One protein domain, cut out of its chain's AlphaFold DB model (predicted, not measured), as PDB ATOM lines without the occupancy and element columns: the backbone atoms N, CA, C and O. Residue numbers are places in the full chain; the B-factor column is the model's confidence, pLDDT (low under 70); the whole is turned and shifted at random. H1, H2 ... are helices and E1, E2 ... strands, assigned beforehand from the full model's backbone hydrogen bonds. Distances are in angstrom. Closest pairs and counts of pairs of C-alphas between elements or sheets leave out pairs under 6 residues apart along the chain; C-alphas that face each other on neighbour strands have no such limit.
ATOM      1  N   PHE A  51      97.507 127.686 118.587       94.94
ATOM      2  CA  PHE A  51      98.227 128.947 118.608       94.94
ATOM      3  C   PHE A  51      98.699 129.287 117.199       94.94
ATOM      4  O   PHE A  51      99.448 128.538 116.564       94.94
ATOM      5  N   VAL A  52      98.305 130.462 116.724       95.50
ATOM      6  CA  VAL A  52      98.600 130.930 115.374       95.50
ATOM      7  C   VAL A  52      99.310 132.273 115.399       95.50
ATOM      8  O   VAL A  52      99.041 133.144 116.229       95.50
ATOM      9  N   ARG A  53     100.211 132.459 114.439       95.75
ATOM     10  CA  ARG A  53     100.761 133.760 114.079       95.75
ATOM     11  C   ARG A  53      99.874 134.407 113.030       95.75
ATOM     12  O   ARG A  53      99.413 133.744 112.103       95.75
ATOM     13  N   TYR A  54      99.691 135.712 113.139       95.69
ATOM     14  CA  TYR A  54      98.946 136.515 112.175       95.69
ATOM     15  C   TYR A  54      99.554 137.914 112.057       95.69
ATOM     16  O   TYR A  54     100.438 138.284 112.836       95.69
ATOM     17  N   GLN A  55      99.108 138.688 111.066       95.81
ATOM     18  CA  GLN A  55      99.549 140.067 110.870       95.81
ATOM     19  C   GLN A  55      98.398 141.049 111.112       95.81
ATOM     20  O   GLN A  55      97.373 141.005 110.430       95.81
ATOM     21  N   ALA A  56      98.599 141.967 112.054       92.50
ATOM     22  CA  ALA A  56      97.689 143.071 112.351       92.50
ATOM     23  C   ALA A  56      98.509 144.349 112.545       92.50
ATOM     24  O   ALA A  56      99.623 144.296 113.061       92.50
ATOM     25  N   SER A  57      98.008 145.493 112.073       89.44
ATOM     26  CA  SER A  57      98.690 146.793 112.227       89.44
ATOM     27  C   SER A  57     100.168 146.765 111.795       89.44
ATOM     28  O   SER A  57     101.040 147.343 112.441       89.44
ATOM     29  N   HIS A  58     100.456 146.042 110.706       88.44
ATOM     30  CA  HIS A  58     101.796 145.810 110.144       88.44
ATOM     31  C   HIS A  58     102.786 145.025 111.022       88.44
ATOM     32  O   HIS A  58     103.935 144.850 110.616       88.44
ATOM     33  N   ARG A  59     102.368 144.496 112.174       90.44
ATOM     34  CA  ARG A  59     103.210 143.681 113.058       90.44
ATOM     35  C   ARG A  59     102.733 142.231 113.088       90.44
ATOM     36  O   ARG A  59     101.569 141.935 112.823       90.44
ATOM     37  N   SER A  60     103.662 141.314 113.359       92.88
ATOM     38  CA  SER A  60     103.331 139.910 113.604       92.88
ATOM     39  C   SER A  60     102.859 139.769 115.045       92.88
ATOM     40  O   SER A  60     103.550 140.196 115.967       92.88
ATOM     41  N   HIS A  61     101.697 139.160 115.220       94.44
ATOM     42  CA  HIS A  61     101.101 138.863 116.512       94.44
ATOM     43  C   HIS A  61     100.889 137.358 116.651       94.44
ATOM     44  O   HIS A  61     100.907 136.622 115.661       94.44
ATOM     45  N   VAL A  62     100.689 136.928 117.892       94.62
ATOM     46  CA  VAL A  62     100.301 135.565 118.247       94.62
ATOM     47  C   VAL A  62      98.917 135.621 118.873       94.62
ATOM     48  O   VAL A  62      98.580 136.565 119.589       94.62
ATOM     49  N   GLY A  63      98.104 134.618 118.584       95.44
ATOM     50  CA  GLY A  63      96.797 134.438 119.190       95.44
ATOM     51  C   GLY A  63      96.448 132.967 119.299       95.44
ATOM     52  O   GLY A  63      97.170 132.111 118.787       95.44
ATOM     53  N   ILE A  64      95.337 132.695 119.963       96.19
ATOM     54  CA  ILE A  64      94.740 131.368 120.051       96.19
ATOM     55  C   ILE A  64      93.420 131.353 119.284       96.19
ATOM     56  O   ILE A  64      92.651 132.312 119.348       96.19
ATOM     57  N   VAL A  65      93.167 130.293 118.525       96.88
ATOM     58  CA  VAL A  65      91.899 130.112 117.812       96.88
ATOM     59  C   VAL A  65      90.814 129.761 118.828       96.88
ATOM     60  O   VAL A  65      90.944 128.771 119.542       96.88
ATOM     61  N   VAL A  66      89.761 130.575 118.902       95.50
ATOM     62  CA  VAL A  66      88.698 130.466 119.925       95.50
ATOM     63  C   VAL A  66      87.347 130.029 119.369       95.50
ATOM     64  O   VAL A  66      86.399 129.862 120.130       95.50
ATOM     65  N   GLY A  67      87.226 129.861 118.054       87.50
ATOM     66  CA  GLY A  67      85.966 129.469 117.439       87.50
ATOM     67  C   GLY A  67      86.131 128.828 116.070       87.50
ATOM     68  O   GLY A  67      87.197 128.881 115.454       87.50
ATOM     69  N   SER A  68      85.037 128.226 115.608       81.31
ATOM     70  CA  SER A  68      84.913 127.670 114.267       81.31
ATOM     71  C   SER A  68      84.911 128.762 113.194       81.31
ATOM     72  O   SER A  68      84.823 129.959 113.478       81.31
ATOM     73  N   GLN A  69      85.033 128.330 111.938       88.81
ATOM     74  CA  GLN A  69      84.963 129.228 110.795       88.81
ATOM     75  C   GLN A  69      83.595 129.918 110.718       88.81
ATOM     76  O   GLN A  69      82.558 129.267 110.855       88.81
ATOM     77  N   ASP A  70      83.602 131.227 110.481       88.88
ATOM     78  CA  ASP A  70      82.395 131.998 110.201       88.88
ATOM     79  C   ASP A  70      81.799 131.638 108.825       88.88
ATOM     80  O   ASP A  70      82.328 130.814 108.072       88.88
ATOM     81  N   THR A  71      80.690 132.282 108.457       90.19
ATOM     82  CA  THR A  71      80.031 132.074 107.153       90.19
ATOM     83  C   THR A  71      80.911 132.425 105.946       90.19
ATOM     84  O   THR A  71      80.576 132.051 104.824       90.19
ATOM     85  N   HIS A  72      82.032 133.116 106.159       92.25
ATOM     86  CA  HIS A  72      83.013 133.489 105.142       92.25
ATOM     87  C   HIS A  72      84.277 132.613 105.191       92.25
ATOM     88  O   HIS A  72      85.232 132.879 104.461       92.25
ATOM     89  N   GLY A  73      84.308 131.574 106.031       93.25
ATOM     90  CA  GLY A  73      85.469 130.699 106.189       93.25
ATOM     91  C   GLY A  73      86.594 131.306 107.031       93.25
ATOM     92  O   GLY A  73      87.714 130.795 107.010       93.25
ATOM     93  N   HIS A  74      86.351 132.411 107.740       95.38
ATOM     94  CA  HIS A  74      87.344 133.041 108.602       95.38
ATOM     95  C   HIS A  74      87.318 132.434 109.998       95.38
ATOM     96  O   HIS A  74      86.258 132.186 110.559       95.38
ATOM     97  N   ILE A  75      88.491 132.259 110.588       96.25
ATOM     98  CA  ILE A  75      88.643 131.823 111.973       96.25
ATOM     99  C   ILE A  75      88.717 133.025 112.913       96.25
ATOM    100  O   ILE A  75      89.250 134.081 112.555       96.25
ATOM    101  N   ASN A  76      88.215 132.836 114.131       96.69
ATOM    102  CA  ASN A  76      88.270 133.820 115.204       96.69
ATOM    103  C   ASN A  76      89.468 133.543 116.111       96.69
ATOM    104  O   ASN A  76      89.625 132.441 116.637       96.69
ATOM    105  N   ILE A  77      90.311 134.554 116.294       96.44
ATOM    106  CA  ILE A  77      91.575 134.460 117.019       96.44
ATOM    107  C   ILE A  77      91.549 135.452 118.176       96.44
ATOM    108  O   ILE A  77      91.452 136.656 117.951       96.44
ATOM    109  N   ALA A  78      91.692 134.975 119.407       96.31
ATOM    110  CA  ALA A  78      91.935 135.841 120.554       96.31
ATOM    111  C   ALA A  78      93.435 136.196 120.608       96.31
ATOM    112  O   ALA A  78      94.270 135.287 120.698       96.31
ATOM    113  N   PRO A  79      93.824 137.481 120.509       95.44
ATOM    114  CA  PRO A  79      95.212 137.899 120.649       95.44
ATOM    115  C   PRO A  79      95.785 137.502 122.005       95.44
ATOM    116  O   PRO A  79      95.092 137.554 123.016       95.44
ATOM    117  N   LEU A  80      97.074 137.185 122.042       93.25
ATOM    118  CA  LEU A  80      97.814 137.125 123.298       93.25
ATOM    119  C   LEU A  80      98.395 138.505 123.613       93.25
ATOM    120  O   LEU A  80      98.779 139.248 122.701       93.25
ATOM    121  N   ALA A  81      98.501 138.850 124.899       87.38
ATOM    122  CA  ALA A  81      99.218 140.055 125.303       87.38
ATOM    123  C   ALA A  81     100.667 140.020 124.775       87.38
ATOM    124  O   ALA A  81     101.308 138.974 124.723       87.38
ATOM    125  N   SER A  82     101.215 141.171 124.370       71.00
ATOM    126  CA  SER A  82     102.534 141.243 123.708       71.00
ATOM    127  C   SER A  82     103.708 140.748 124.567       71.00
ATOM    128  O   SER A  82     104.782 140.488 124.032       71.00
ATOM    129  N   ASN A  83     103.489 140.597 125.876       65.81
ATOM    130  CA  ASN A  83     104.467 140.101 126.844       65.81
ATOM    131  C   ASN A  83     104.219 138.639 127.245       65.81
ATOM    132  O   ASN A  83     104.972 138.095 128.052       65.81
ATOM    133  N   SER A  84     103.173 137.999 126.713       61.06
ATOM    134  CA  SER A  84     102.945 136.570 126.890       61.06
ATOM    135  C   SER A  84     104.039 135.852 126.114       61.06
ATOM    136  O   SER A  84     103.975 135.754 124.886       61.06
ATOM    137  N   ALA A  85     105.086 135.391 126.800       57.16
ATOM    138  CA  ALA A  85     106.051 134.525 126.146       57.16
ATOM    139  C   ALA A  85     105.293 133.319 125.586       57.16
ATOM    140  O   ALA A  85     104.411 132.766 126.250       57.16
ATOM    141  N   HIS A  86     105.627 132.924 124.358       57.69
ATOM    142  CA  HIS A  86     105.141 131.661 123.825       57.69
ATOM    143  C   HIS A  86     105.438 130.547 124.848       57.69
ATOM    144  O   HIS A  86     106.499 130.586 125.487       57.69
ATOM    145  N   PRO A  87     104.512 129.587 125.047       55.56
ATOM    146  CA  PRO A  87     104.737 128.482 125.967       55.56
ATOM    147  C   PRO A  87     106.108 127.837 125.705       55.56
ATOM    148  O   PRO A  87     106.530 127.752 124.549       55.56
ATOM    149  N   PRO A  88     106.821 127.405 126.764       54.22
ATOM    150  CA  PRO A  88     106.254 126.990 128.054       54.22
ATOM    151  C   PRO A  88     106.575 127.895 129.263       54.22
ATOM    152  O   PRO A  88     106.264 127.518 130.387       54.22
ATOM    153  N   LEU A  89     107.234 129.045 129.085       58.59
ATOM    154  CA  LEU A  89     107.929 129.714 130.203       58.59
ATOM    155  C   LEU A  89     107.077 130.687 131.039       58.59
ATOM    156  O   LEU A  89     107.443 130.967 132.178       58.59
ATOM    157  N   HIS A  90     105.961 131.200 130.516       64.31
ATOM    158  CA  HIS A  90     105.144 132.206 131.203       64.31
ATOM    159  C   HIS A  90     103.641 131.922 131.074       64.31
ATOM    160  O   HIS A  90     103.222 131.294 130.097       64.31
ATOM    161  N   PRO A  91     102.819 132.381 132.040       72.94
ATOM    162  CA  PRO A  91     101.370 132.289 131.933       72.94
ATOM    163  C   PRO A  91     100.899 133.015 130.672       72.94
ATOM    164  O   PRO A  91     101.212 134.185 130.442       72.94
ATOM    165  N   ILE A  92     100.166 132.287 129.835       77.81
ATOM    166  CA  ILE A  92      99.588 132.818 128.608       77.81
ATOM    167  C   ILE A  92      98.358 133.623 129.005       77.81
ATOM    168  O   ILE A  92      97.377 133.049 129.470       77.81
ATOM    169  N   VAL A  93      98.418 134.940 128.821       81.62
ATOM    170  CA  VAL A  93      97.282 135.832 129.068       81.62
ATOM    171  C   VAL A  93      96.654 136.200 127.718       81.62
ATOM    172  O   VAL A  93      97.298 136.916 126.932       81.62
ATOM    173  N   PRO A  94      95.465 135.660 127.393       81.38
ATOM    174  CA  PRO A  94      94.677 136.119 126.258       81.38
ATOM    175  C   PRO A  94      94.150 137.538 126.509       81.38
ATOM    176  O   PRO A  94      94.100 138.021 127.637       81.38
ATOM    177  N   LEU A  95      93.853 138.251 125.426       84.38
ATOM    178  CA  LEU A  95      93.243 139.571 125.470       84.38
ATOM    179  C   LEU A  95      91.729 139.408 125.295       84.38
ATOM    180  O   LEU A  95      91.236 139.281 124.178       84.38
ATOM    181  N   ASP A  96      91.008 139.394 126.410       82.44
ATOM    182  CA  ASP A  96      89.633 138.871 126.471       82.44
ATOM    183  C   ASP A  96      88.552 139.791 125.878       82.44
ATOM    184  O   ASP A  96      87.381 139.435 125.807       82.44
ATOM    185  N   ASN A  97      88.904 141.015 125.487       91.31
ATOM    186  CA  ASN A  97      87.955 142.013 124.983       91.31
ATOM    187  C   ASN A  97      88.028 142.211 123.462       91.31
ATOM    188  O   ASN A  97      87.390 143.120 122.913       91.31
ATOM    189  N   HIS A  98      88.830 141.400 122.772       94.44
ATOM    190  CA  HIS A  98      89.101 141.595 121.360       94.44
ATOM    191  C   HIS A  98      89.376 140.278 120.631       94.44
ATOM    192  O   HIS A  98      90.190 139.464 121.052       94.44
ATOM    193  N   VAL A  99      88.749 140.113 119.470       95.44
ATOM    194  CA  VAL A  99      88.926 138.979 118.565       95.44
ATOM    195  C   VAL A  99      89.349 139.481 117.192       95.44
ATOM    196  O   VAL A  99      88.842 140.468 116.662       95.44
ATOM    197  N   VAL A 100      90.281 138.760 116.587       95.69
ATOM    198  CA  VAL A 100      90.756 138.983 115.229       95.69
ATOM    199  C   VAL A 100      90.176 137.908 114.321       95.69
ATOM    200  O   VAL A 100      90.439 136.723 114.499       95.69
ATOM    201  N   SER A 101      89.416 138.326 113.315       96.31
ATOM    202  CA  SER A 101      88.928 137.469 112.236       96.31
ATOM    203  C   SER A 101      89.991 137.371 111.138       96.31
ATOM    204  O   SER A 101      90.450 138.391 110.602       96.31
ATOM    205  N   ALA A 102      90.394 136.146 110.800       96.06
ATOM    206  CA  ALA A 102      91.435 135.877 109.813       96.06
ATOM    207  C   ALA A 102      91.059 134.749 108.857       96.06
ATOM    208  O   ALA A 102      90.499 133.735 109.264       96.06
ATOM    209  N   HIS A 103      91.451 134.867 107.589       95.81
ATOM    210  CA  HIS A 103      91.369 133.732 106.677       95.81
ATOM    211  C   HIS A 103      92.450 132.689 107.045       95.81
ATOM    212  O   HIS A 103      93.605 133.082 107.244       95.81
ATOM    213  N   PRO A 104      92.159 131.371 107.060       94.62
ATOM    214  CA  PRO A 104      93.135 130.320 107.393       94.62
ATOM    215  C   PRO A 104      94.442 130.402 106.588       94.62
ATOM    216  O   PRO A 104      95.529 130.162 107.099       94.62
ATOM    217  N   GLY A 105      94.360 130.827 105.325       94.31
ATOM    218  CA  GLY A 105      95.535 131.041 104.469       94.31
ATOM    219  C   GLY A 105      96.457 132.206 104.877       94.31
ATOM    220  O   GLY A 105      97.591 132.290 104.395       94.31
ATOM    221  N   GLN A 106      95.997 133.126 105.727       95.75
ATOM    222  CA  GLN A 106      96.752 134.310 106.166       95.75
ATOM    223  C   GLN A 106      97.478 134.101 107.495       95.75
ATOM    224  O   GLN A 106      98.311 134.931 107.864       95.75
ATOM    225  N   VAL A 107      97.200 132.996 108.184       95.62
ATOM    226  CA  VAL A 107      97.800 132.666 109.474       95.62
ATOM    227  C   VAL A 107      98.801 131.528 109.344       95.62
ATOM    228  O   VAL A 107      98.735 130.728 108.410       95.62
ATOM    229  N   ALA A 108      99.751 131.467 110.269       94.94
ATOM    230  CA  ALA A 108     100.728 130.387 110.351       94.94
ATOM    231  C   ALA A 108     100.573 129.659 111.685       94.94
ATOM    232  O   ALA A 108     100.560 130.302 112.734       94.94
ATOM    233  N   ASN A 109     100.466 128.332 111.654       94.06
ATOM    234  CA  ASN A 109     100.411 127.538 112.877       94.06
ATOM    235  C   ASN A 109     101.775 127.588 113.590       94.06
ATOM    236  O   ASN A 109     102.823 127.610 112.943       94.06
ATOM    237  N   THR A 110     101.760 127.641 114.917       92.44
ATOM    238  CA  THR A 110     102.977 127.625 115.746       92.44
ATOM    239  C   THR A 110     103.378 126.215 116.172       92.44
ATOM    240  O   THR A 110     104.492 126.027 116.647       92.44
ATOM    241  N   GLY A 111     102.493 125.226 115.989       92.19
ATOM    242  CA  GLY A 111     102.696 123.846 116.441       92.19
ATOM    243  C   GLY A 111     102.322 123.612 117.907       92.19
ATOM    244  O   GLY A 111     102.517 122.512 118.419       92.19
ATOM    245  N   HIS A 112     101.779 124.626 118.580       92.06
ATOM    246  CA  HIS A 112     101.266 124.529 119.941       92.06
ATOM    247  C   HIS A 112      99.741 124.640 119.940       92.06
ATOM    248  O   HIS A 112      99.176 125.387 119.140       92.06
ATOM    249  N   SER A 113      99.089 123.985 120.900       94.31
ATOM    250  CA  SER A 113      97.652 124.119 121.128       94.31
ATOM    251  C   SER A 113      97.308 124.106 122.618       94.31
ATOM    252  O   SER A 113      98.037 123.561 123.448       94.31
ATOM    253  N   SER A 114      96.202 124.756 122.972       94.81
ATOM    254  CA  SER A 114      95.599 124.716 124.305       94.81
ATOM    255  C   SER A 114      94.069 124.808 124.198       94.81
ATOM    256  O   SER A 114      93.486 125.874 124.411       94.81
ATOM    257  N   PRO A 115      93.381 123.695 123.879       95.56
ATOM    258  CA  PRO A 115      91.922 123.686 123.720       95.56
ATOM    259  C   PRO A 115      91.162 124.158 124.968       95.56
ATOM    260  O   PRO A 115      90.127 124.815 124.855       95.56
ATOM    261  N   ASN A 116      91.692 123.874 126.163       95.31
ATOM    262  CA  ASN A 116      91.096 124.318 127.425       95.31
ATOM    263  C   ASN A 116      91.118 125.846 127.550       95.31
ATOM    264  O   ASN A 116      90.102 126.435 127.905       95.31
ATOM    265  N   LEU A 117      92.243 126.486 127.203       93.75
ATOM    266  CA  LEU A 117      92.356 127.946 127.224       93.75
ATOM    267  C   LEU A 117      91.401 128.583 126.213       93.75
ATOM    268  O   LEU A 117      90.697 129.526 126.547       93.75
ATOM    269  N   ALA A 118      91.339 128.045 124.993       95.50
ATOM    270  CA  ALA A 118      90.432 128.562 123.974       95.50
ATOM    271  C   ALA A 118      88.957 128.421 124.367       95.50
ATOM    272  O   ALA A 118      88.158 129.299 124.067       95.50
ATOM    273  N   THR A 119      88.600 127.331 125.051       95.75
ATOM    274  CA  THR A 119      87.242 127.118 125.568       95.75
ATOM    275  C   THR A 119      86.902 128.112 126.673       95.75
ATOM    276  O   THR A 119      85.800 128.646 126.680       95.75
ATOM    277  N   GLU A 120      87.842 128.389 127.581       94.38
ATOM    278  CA  GLU A 120      87.646 129.372 128.650       94.38
ATOM    279  C   GLU A 120      87.453 130.784 128.087       94.38
ATOM    280  O   GLU A 120      86.480 131.456 128.422       94.38
ATOM    281  N   VAL A 121      88.309 131.189 127.145       94.62
ATOM    282  CA  VAL A 121      88.157 132.466 126.429       94.62
ATOM    283  C   VAL A 121      86.835 132.505 125.658       94.62
ATOM    284  O   VAL A 121      86.146 133.521 125.654       94.62
ATOM    285  N   GLY A 122      86.450 131.390 125.030       95.00
ATOM    286  CA  GLY A 122      85.166 131.247 124.347       95.00
ATOM    287  C   GLY A 122      83.977 131.505 125.276       95.00
ATOM    288  O   GLY A 122      83.132 132.329 124.946       95.00
ATOM    289  N   ARG A 123      83.951 130.880 126.461       94.75
ATOM    290  CA  ARG A 123      82.913 131.119 127.481       94.75
ATOM    291  C   ARG A 123      82.888 132.569 127.945       94.75
ATOM    292  O   ARG A 123      81.826 133.171 128.022       94.75
ATOM    293  N   GLN A 124      84.053 133.156 128.200       94.00
ATOM    294  CA  GLN A 124      84.133 134.554 128.616       94.00
ATOM    295  C   GLN A 124      83.557 135.507 127.558       94.00
ATOM    296  O   GLN A 124      82.900 136.486 127.914       94.00
ATOM    297  N   HIS A 125      83.759 135.209 126.270       94.19
ATOM    298  CA  HIS A 125      83.175 135.963 125.160       94.19
ATOM    299  C   HIS A 125      81.654 135.787 125.020       94.19
ATOM    300  O   HIS A 125      81.006 136.679 124.472       94.19
ATOM    301  N   GLU A 126      81.077 134.672 125.483       93.00
ATOM    302  CA  GLU A 126      79.615 134.492 125.524       93.00
ATOM    303  C   GLU A 126      78.977 135.472 126.517       93.00
ATOM    304  O   GLU A 126      77.984 136.122 126.187       93.00
ATOM    305  N   ASP A 127      79.590 135.637 127.693       95.69
ATOM    306  CA  ASP A 127      79.125 136.572 128.723       95.69
ATOM    307  C   ASP A 127      79.491 138.033 128.405       95.69
ATOM    308  O   ASP A 127      78.757 138.961 128.749       95.69
ATOM    309  N   ASN A 128      80.634 138.254 127.746       94.75
ATOM    310  CA  ASN A 128      81.169 139.574 127.411       94.75
ATOM    311  C   ASN A 128      81.602 139.616 125.937       94.75
ATOM    312  O   ASN A 128      82.778 139.387 125.635       94.75
ATOM    313  N   PRO A 129      80.680 139.932 125.006       93.38
ATOM    314  CA  PRO A 129      80.971 139.916 123.578       93.38
ATOM    315  C   PRO A 129      82.193 140.779 123.212       93.38
ATOM    316  O   PRO A 129      82.205 141.982 123.505       93.38
ATOM    317  N   PRO A 130      83.222 140.209 122.558       95.25
ATOM    318  CA  PRO A 130      84.445 140.930 122.243       95.25
ATOM    319  C   PRO A 130      84.248 141.881 121.062       95.25
ATOM    320  O   PRO A 130      83.433 141.664 120.162       95.25
ATOM    321  N   SER A 131      85.082 142.918 121.011       95.62
ATOM    322  CA  SER A 131      85.242 143.711 119.792       95.62
ATOM    323  C   SER A 131      85.914 142.875 118.699       95.62
ATOM    324  O   SER A 131      86.779 142.051 118.985       95.62
ATOM    325  N   THR A 132      85.527 143.069 117.438       94.62
ATOM    326  CA  THR A 132      86.085 142.301 116.316       94.62
ATOM    327  C   THR A 132      86.877 143.194 115.370       94.62
ATOM    328  O   THR A 132      86.448 144.289 115.009       94.62
ATOM    329  N   SER A 133      88.044 142.718 114.943       95.12
ATOM    330  CA  SER A 133      88.840 143.338 113.881       95.12
ATOM    331  C   SER A 133      89.284 142.298 112.857       95.12
ATOM    332  O   SER A 133      89.148 141.094 113.067       95.12
ATOM    333  N   ARG A 134      89.786 142.754 111.708       95.31
ATOM    334  CA  ARG A 134      90.234 141.879 110.620       95.31
ATOM    335  C   ARG A 134      91.746 141.975 110.450       95.31
ATOM    336  O   ARG A 134      92.319 143.059 110.554       95.31
ATOM    337  N   VAL A 135      92.385 140.846 110.151       93.38
ATOM    338  CA  VAL A 135      93.818 140.816 109.813       93.38
ATOM    339  C   VAL A 135      94.146 141.697 108.609       93.38
ATOM    340  O   VAL A 135      93.347 141.848 107.683       93.38
ATOM    341  N   SER A 136      95.353 142.264 108.609       90.75
ATOM    342  CA  SER A 136      95.792 143.222 107.585       90.75
ATOM    343  C   SER A 136      96.631 142.589 106.468       90.75
ATOM    344  O   SER A 136      96.881 143.239 105.458       90.75
ATOM    345  N   GLY A 137      97.098 141.347 106.632       93.06
ATOM    346  CA  GLY A 137      98.002 140.718 105.671       93.06
ATOM    347  C   GLY A 137      98.371 139.274 106.004       93.06
ATOM    348  O   GLY A 137      97.942 138.717 107.011       93.06
ATOM    349  N   SER A 138      99.165 138.667 105.119       92.62
ATOM    350  CA  SER A 138      99.714 137.319 105.295       92.62
ATOM    351  C   SER A 138     100.999 137.357 106.118       92.62
ATOM    352  O   SER A 138     101.928 138.085 105.759       92.62
ATOM    353  N   VAL A 139     101.097 136.517 107.145       94.56
ATOM    354  CA  VAL A 139     102.322 136.375 107.945       94.56
ATOM    355  C   VAL A 139     103.316 135.390 107.316       94.56
ATOM    356  O   VAL A 139     102.926 134.479 106.586       94.56
ATOM    357  N   ASP A 140     104.606 135.535 107.624       93.25
ATOM    358  CA  ASP A 140     105.629 134.555 107.244       93.25
ATOM    359  C   ASP A 140     105.257 133.148 107.730       93.25
ATOM    360  O   ASP A 140     104.925 132.944 108.900       93.25
ATOM    361  N   GLY A 141     105.342 132.176 106.823       90.88
ATOM    362  CA  GLY A 141     104.940 130.793 107.076       90.88
ATOM    363  C   GLY A 141     103.460 130.503 106.813       90.88
ATOM    364  O   GLY A 141     103.083 129.336 106.836       90.88
ATOM    365  N   SER A 142     102.631 131.513 106.513       94.62
ATOM    366  CA  SER A 142     101.235 131.276 106.139       94.62
ATOM    367  C   SER A 142     101.126 130.634 104.746       94.62
ATOM    368  O   SER A 142     101.992 130.878 103.896       94.62
ATOM    369  N   PRO A 143     100.046 129.885 104.452       93.19
ATOM    370  CA  PRO A 143      99.845 129.269 103.137       93.19
ATOM    371  C   PRO A 143      99.903 130.280 101.980       93.19
ATOM    372  O   PRO A 143     100.574 130.056 100.972       93.19
ATOM    373  N   ILE A 144      99.255 131.439 102.138       93.44
ATOM    374  CA  ILE A 144      99.270 132.514 101.134       93.44
ATOM    375  C   ILE A 144     100.674 133.106 100.994       93.44
ATOM    376  O   ILE A 144     101.130 133.342  99.875       93.44
ATOM    377  N   HIS A 145     101.384 133.316 102.104       93.12
ATOM    378  CA  HIS A 145     102.748 133.824 102.062       93.12
ATOM    379  C   HIS A 145     103.684 132.863 101.314       93.12
ATOM    380  O   HIS A 145     104.425 133.282 100.425       93.12
ATOM    381  N   GLN A 146     103.603 131.566 101.615       92.31
ATOM    382  CA  GLN A 146     104.372 130.520 100.941       92.31
ATOM    383  C   GLN A 146     104.047 130.448  99.444       92.31
ATOM    384  O   GLN A 146     104.959 130.416  98.617       92.31
ATOM    385  N   ALA A 147     102.764 130.503  99.075       89.88
ATOM    386  CA  ALA A 147     102.343 130.525  97.676       89.88
ATOM    387  C   ALA A 147     102.911 131.747  96.929       89.88
ATOM    388  O   ALA A 147     103.442 131.615  95.824       89.88
ATOM    389  N   MET A 148     102.876 132.934  97.546       90.38
ATOM    390  CA  MET A 148     103.471 134.145  96.970       90.38
ATOM    391  C   MET A 148     104.990 134.032  96.810       90.38
ATOM    392  O   MET A 148     105.525 134.445  95.777       90.38
ATOM    393  N   GLN A 149     105.694 133.466  97.794       90.62
ATOM    394  CA  GLN A 149     107.133 133.220  97.687       90.62
ATOM    395  C   GLN A 149     107.456 132.250  96.540       90.62
ATOM    396  O   GLN A 149     108.320 132.553  95.713       90.62
ATOM    397  N   ALA A 150     106.729 131.136  96.428       87.75
ATOM    398  CA  ALA A 150     106.919 130.153  95.363       87.75
ATOM    399  C   ALA A 150     106.685 130.759  93.966       87.75
ATOM    400  O   ALA A 150     107.474 130.551  93.041       87.75
ATOM    401  N   LEU A 151     105.644 131.584  93.809       89.44
ATOM    402  CA  LEU A 151     105.371 132.301  92.560       89.44
ATOM    403  C   LEU A 151     106.505 133.259  92.176       89.44
ATOM    404  O   LEU A 151     106.888 133.323  91.004       89.44
ATOM    405  N   ARG A 152     107.069 133.986  93.148       87.25
ATOM    406  CA  ARG A 152     108.225 134.865  92.915       87.25
ATOM    407  C   ARG A 152     109.436 134.064  92.446       87.25
ATOM    408  O   ARG A 152     110.032 134.421  91.433       87.25
ATOM    409  N   GLN A 153     109.751 132.955  93.114       87.50
ATOM    410  CA  GLN A 153     110.863 132.077  92.732       87.50
ATOM    411  C   GLN A 153     110.703 131.525  91.307       87.50
ATOM    412  O   GLN A 153     111.654 131.542  90.524       87.50
ATOM    413  N   ASN A 154     109.490 131.110  90.932       82.12
ATOM    414  CA  ASN A 154     109.197 130.625  89.583       82.12
ATOM    415  C   ASN A 154     109.371 131.707  88.511       82.12
ATOM    416  O   ASN A 154     109.861 131.408  87.424       82.12
ATOM    417  N   ARG A 155     109.013 132.967  88.804       83.94
ATOM    418  CA  ARG A 155     109.272 134.080  87.878       83.94
ATOM    419  C   ARG A 155     110.766 134.278  87.658       83.94
ATOM    420  O   ARG A 155     111.177 134.351  86.509       83.94
ATOM    421  N   TYR A 156     111.576 134.290  88.717       80.56
ATOM    422  CA  TYR A 156     113.028 134.448  88.579       80.56
ATOM    423  C   TYR A 156     113.677 133.335  87.751       80.56
ATOM    424  O   TYR A 156     114.577 133.612  86.964       80.56
ATOM    425  N   ARG A 157     113.200 132.090  87.876       78.31
ATOM    426  CA  ARG A 157     113.717 130.962  87.084       78.31
ATOM    427  C   ARG A 157     113.413 131.058  85.590       78.31
ATOM    428  O   ARG A 157     114.167 130.499  84.814       78.31
ATOM    429  N   ARG A 158     112.338 131.739  85.180       72.44
ATOM    430  CA  ARG A 158     111.989 131.895  83.754       72.44
ATOM    431  C   ARG A 158     112.855 132.913  83.009       72.44
ATOM    432  O   ARG A 158     112.812 132.931  81.787       72.44
ATOM    433  N   TYR A 159     113.578 133.770  83.727       76.38
ATOM    434  CA  TYR A 159     114.421 134.820  83.141       76.38
ATOM    435  C   TYR A 159     115.923 134.496  83.196       76.38
ATOM    436  O   TYR A 159     116.738 135.366  82.898       76.38
TER     437      TYR A 159
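AT A GLANCE: This is residues 51 to 159 of the 160 residues of an uncharacterized protein of Amanita muscaria Koide BX008 (UniProt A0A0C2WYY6). One strongly twisted sheet of six strands folds back on itself, E5, E1 and E2 facing E4 and E6 with E3 as the hinge; H1 packs across E2 and E3, and H2 runs away as an arm whose residues 150 to 158 stick out with Tyr 159. The printed part has 109 residues, with two named helices and six named strands in the order E1 E2 E3 E4 E5 H1 E6 H2, of mixed class. The sheet, also mixed, runs E5 E1 E2 E3 E4 E6. The whole is only just compact, close to loose, with a radius of gyration of the C-alphas of 15.3 A, and spans 57 by 35 by 23 A.

HOW THE PARTS SIT: Start at the hairpin of E1, residues 51 to 56, and E2, residues 59 to 65, where N 54 and O 61 are within hydrogen-bond range at 2.9 A. E3, residues 75 to 79, forms a hairpin with E2, N 78 to O 64 at 2.8 A, and another with E4, residues 98 to 102, N 77 to O 100 at 2.8 A. E1 to E4 are a meander, each strand the antiparallel neighbour of the one before. Edge strand E6, residues 131 to 134, is parallel to E4, with N 99 and O 131 2.8 A apart. Edge strand E5, residues 108 to 113, is antiparallel to E1, with N 53 and O 108 2.8 A apart. H1, residues 115 to 127, is on the sheet at a height of 10.3 A; its closest C-alpha pair with E2 is Ile 64 and Ala 118, 6.5 A. H2, residues 143 to 158, is only just not on the sheet, with 4 pairs of C-alphas within 10 A. In H1 and H2 every O i to N i+4 pair is within hydrogen-bond range.

IN THESE COORDINATES: Find C-alpha 51 at (98.227, 128.947, 118.608), where E1 begins. E2 covers 18.3 A and H1 18.8 A. H2 covers 23.0 A, to C-alpha 158 at (111.989, 131.895, 83.754).

THE WHOLE: The farthest C-alphas, those of Asp 127 and Tyr 159, are 57.7 A apart. The printed part has no cut. Look along the long link from E3 to E4, residues 80 to 97: within it, residues 83 to 90 have pLDDT under 70.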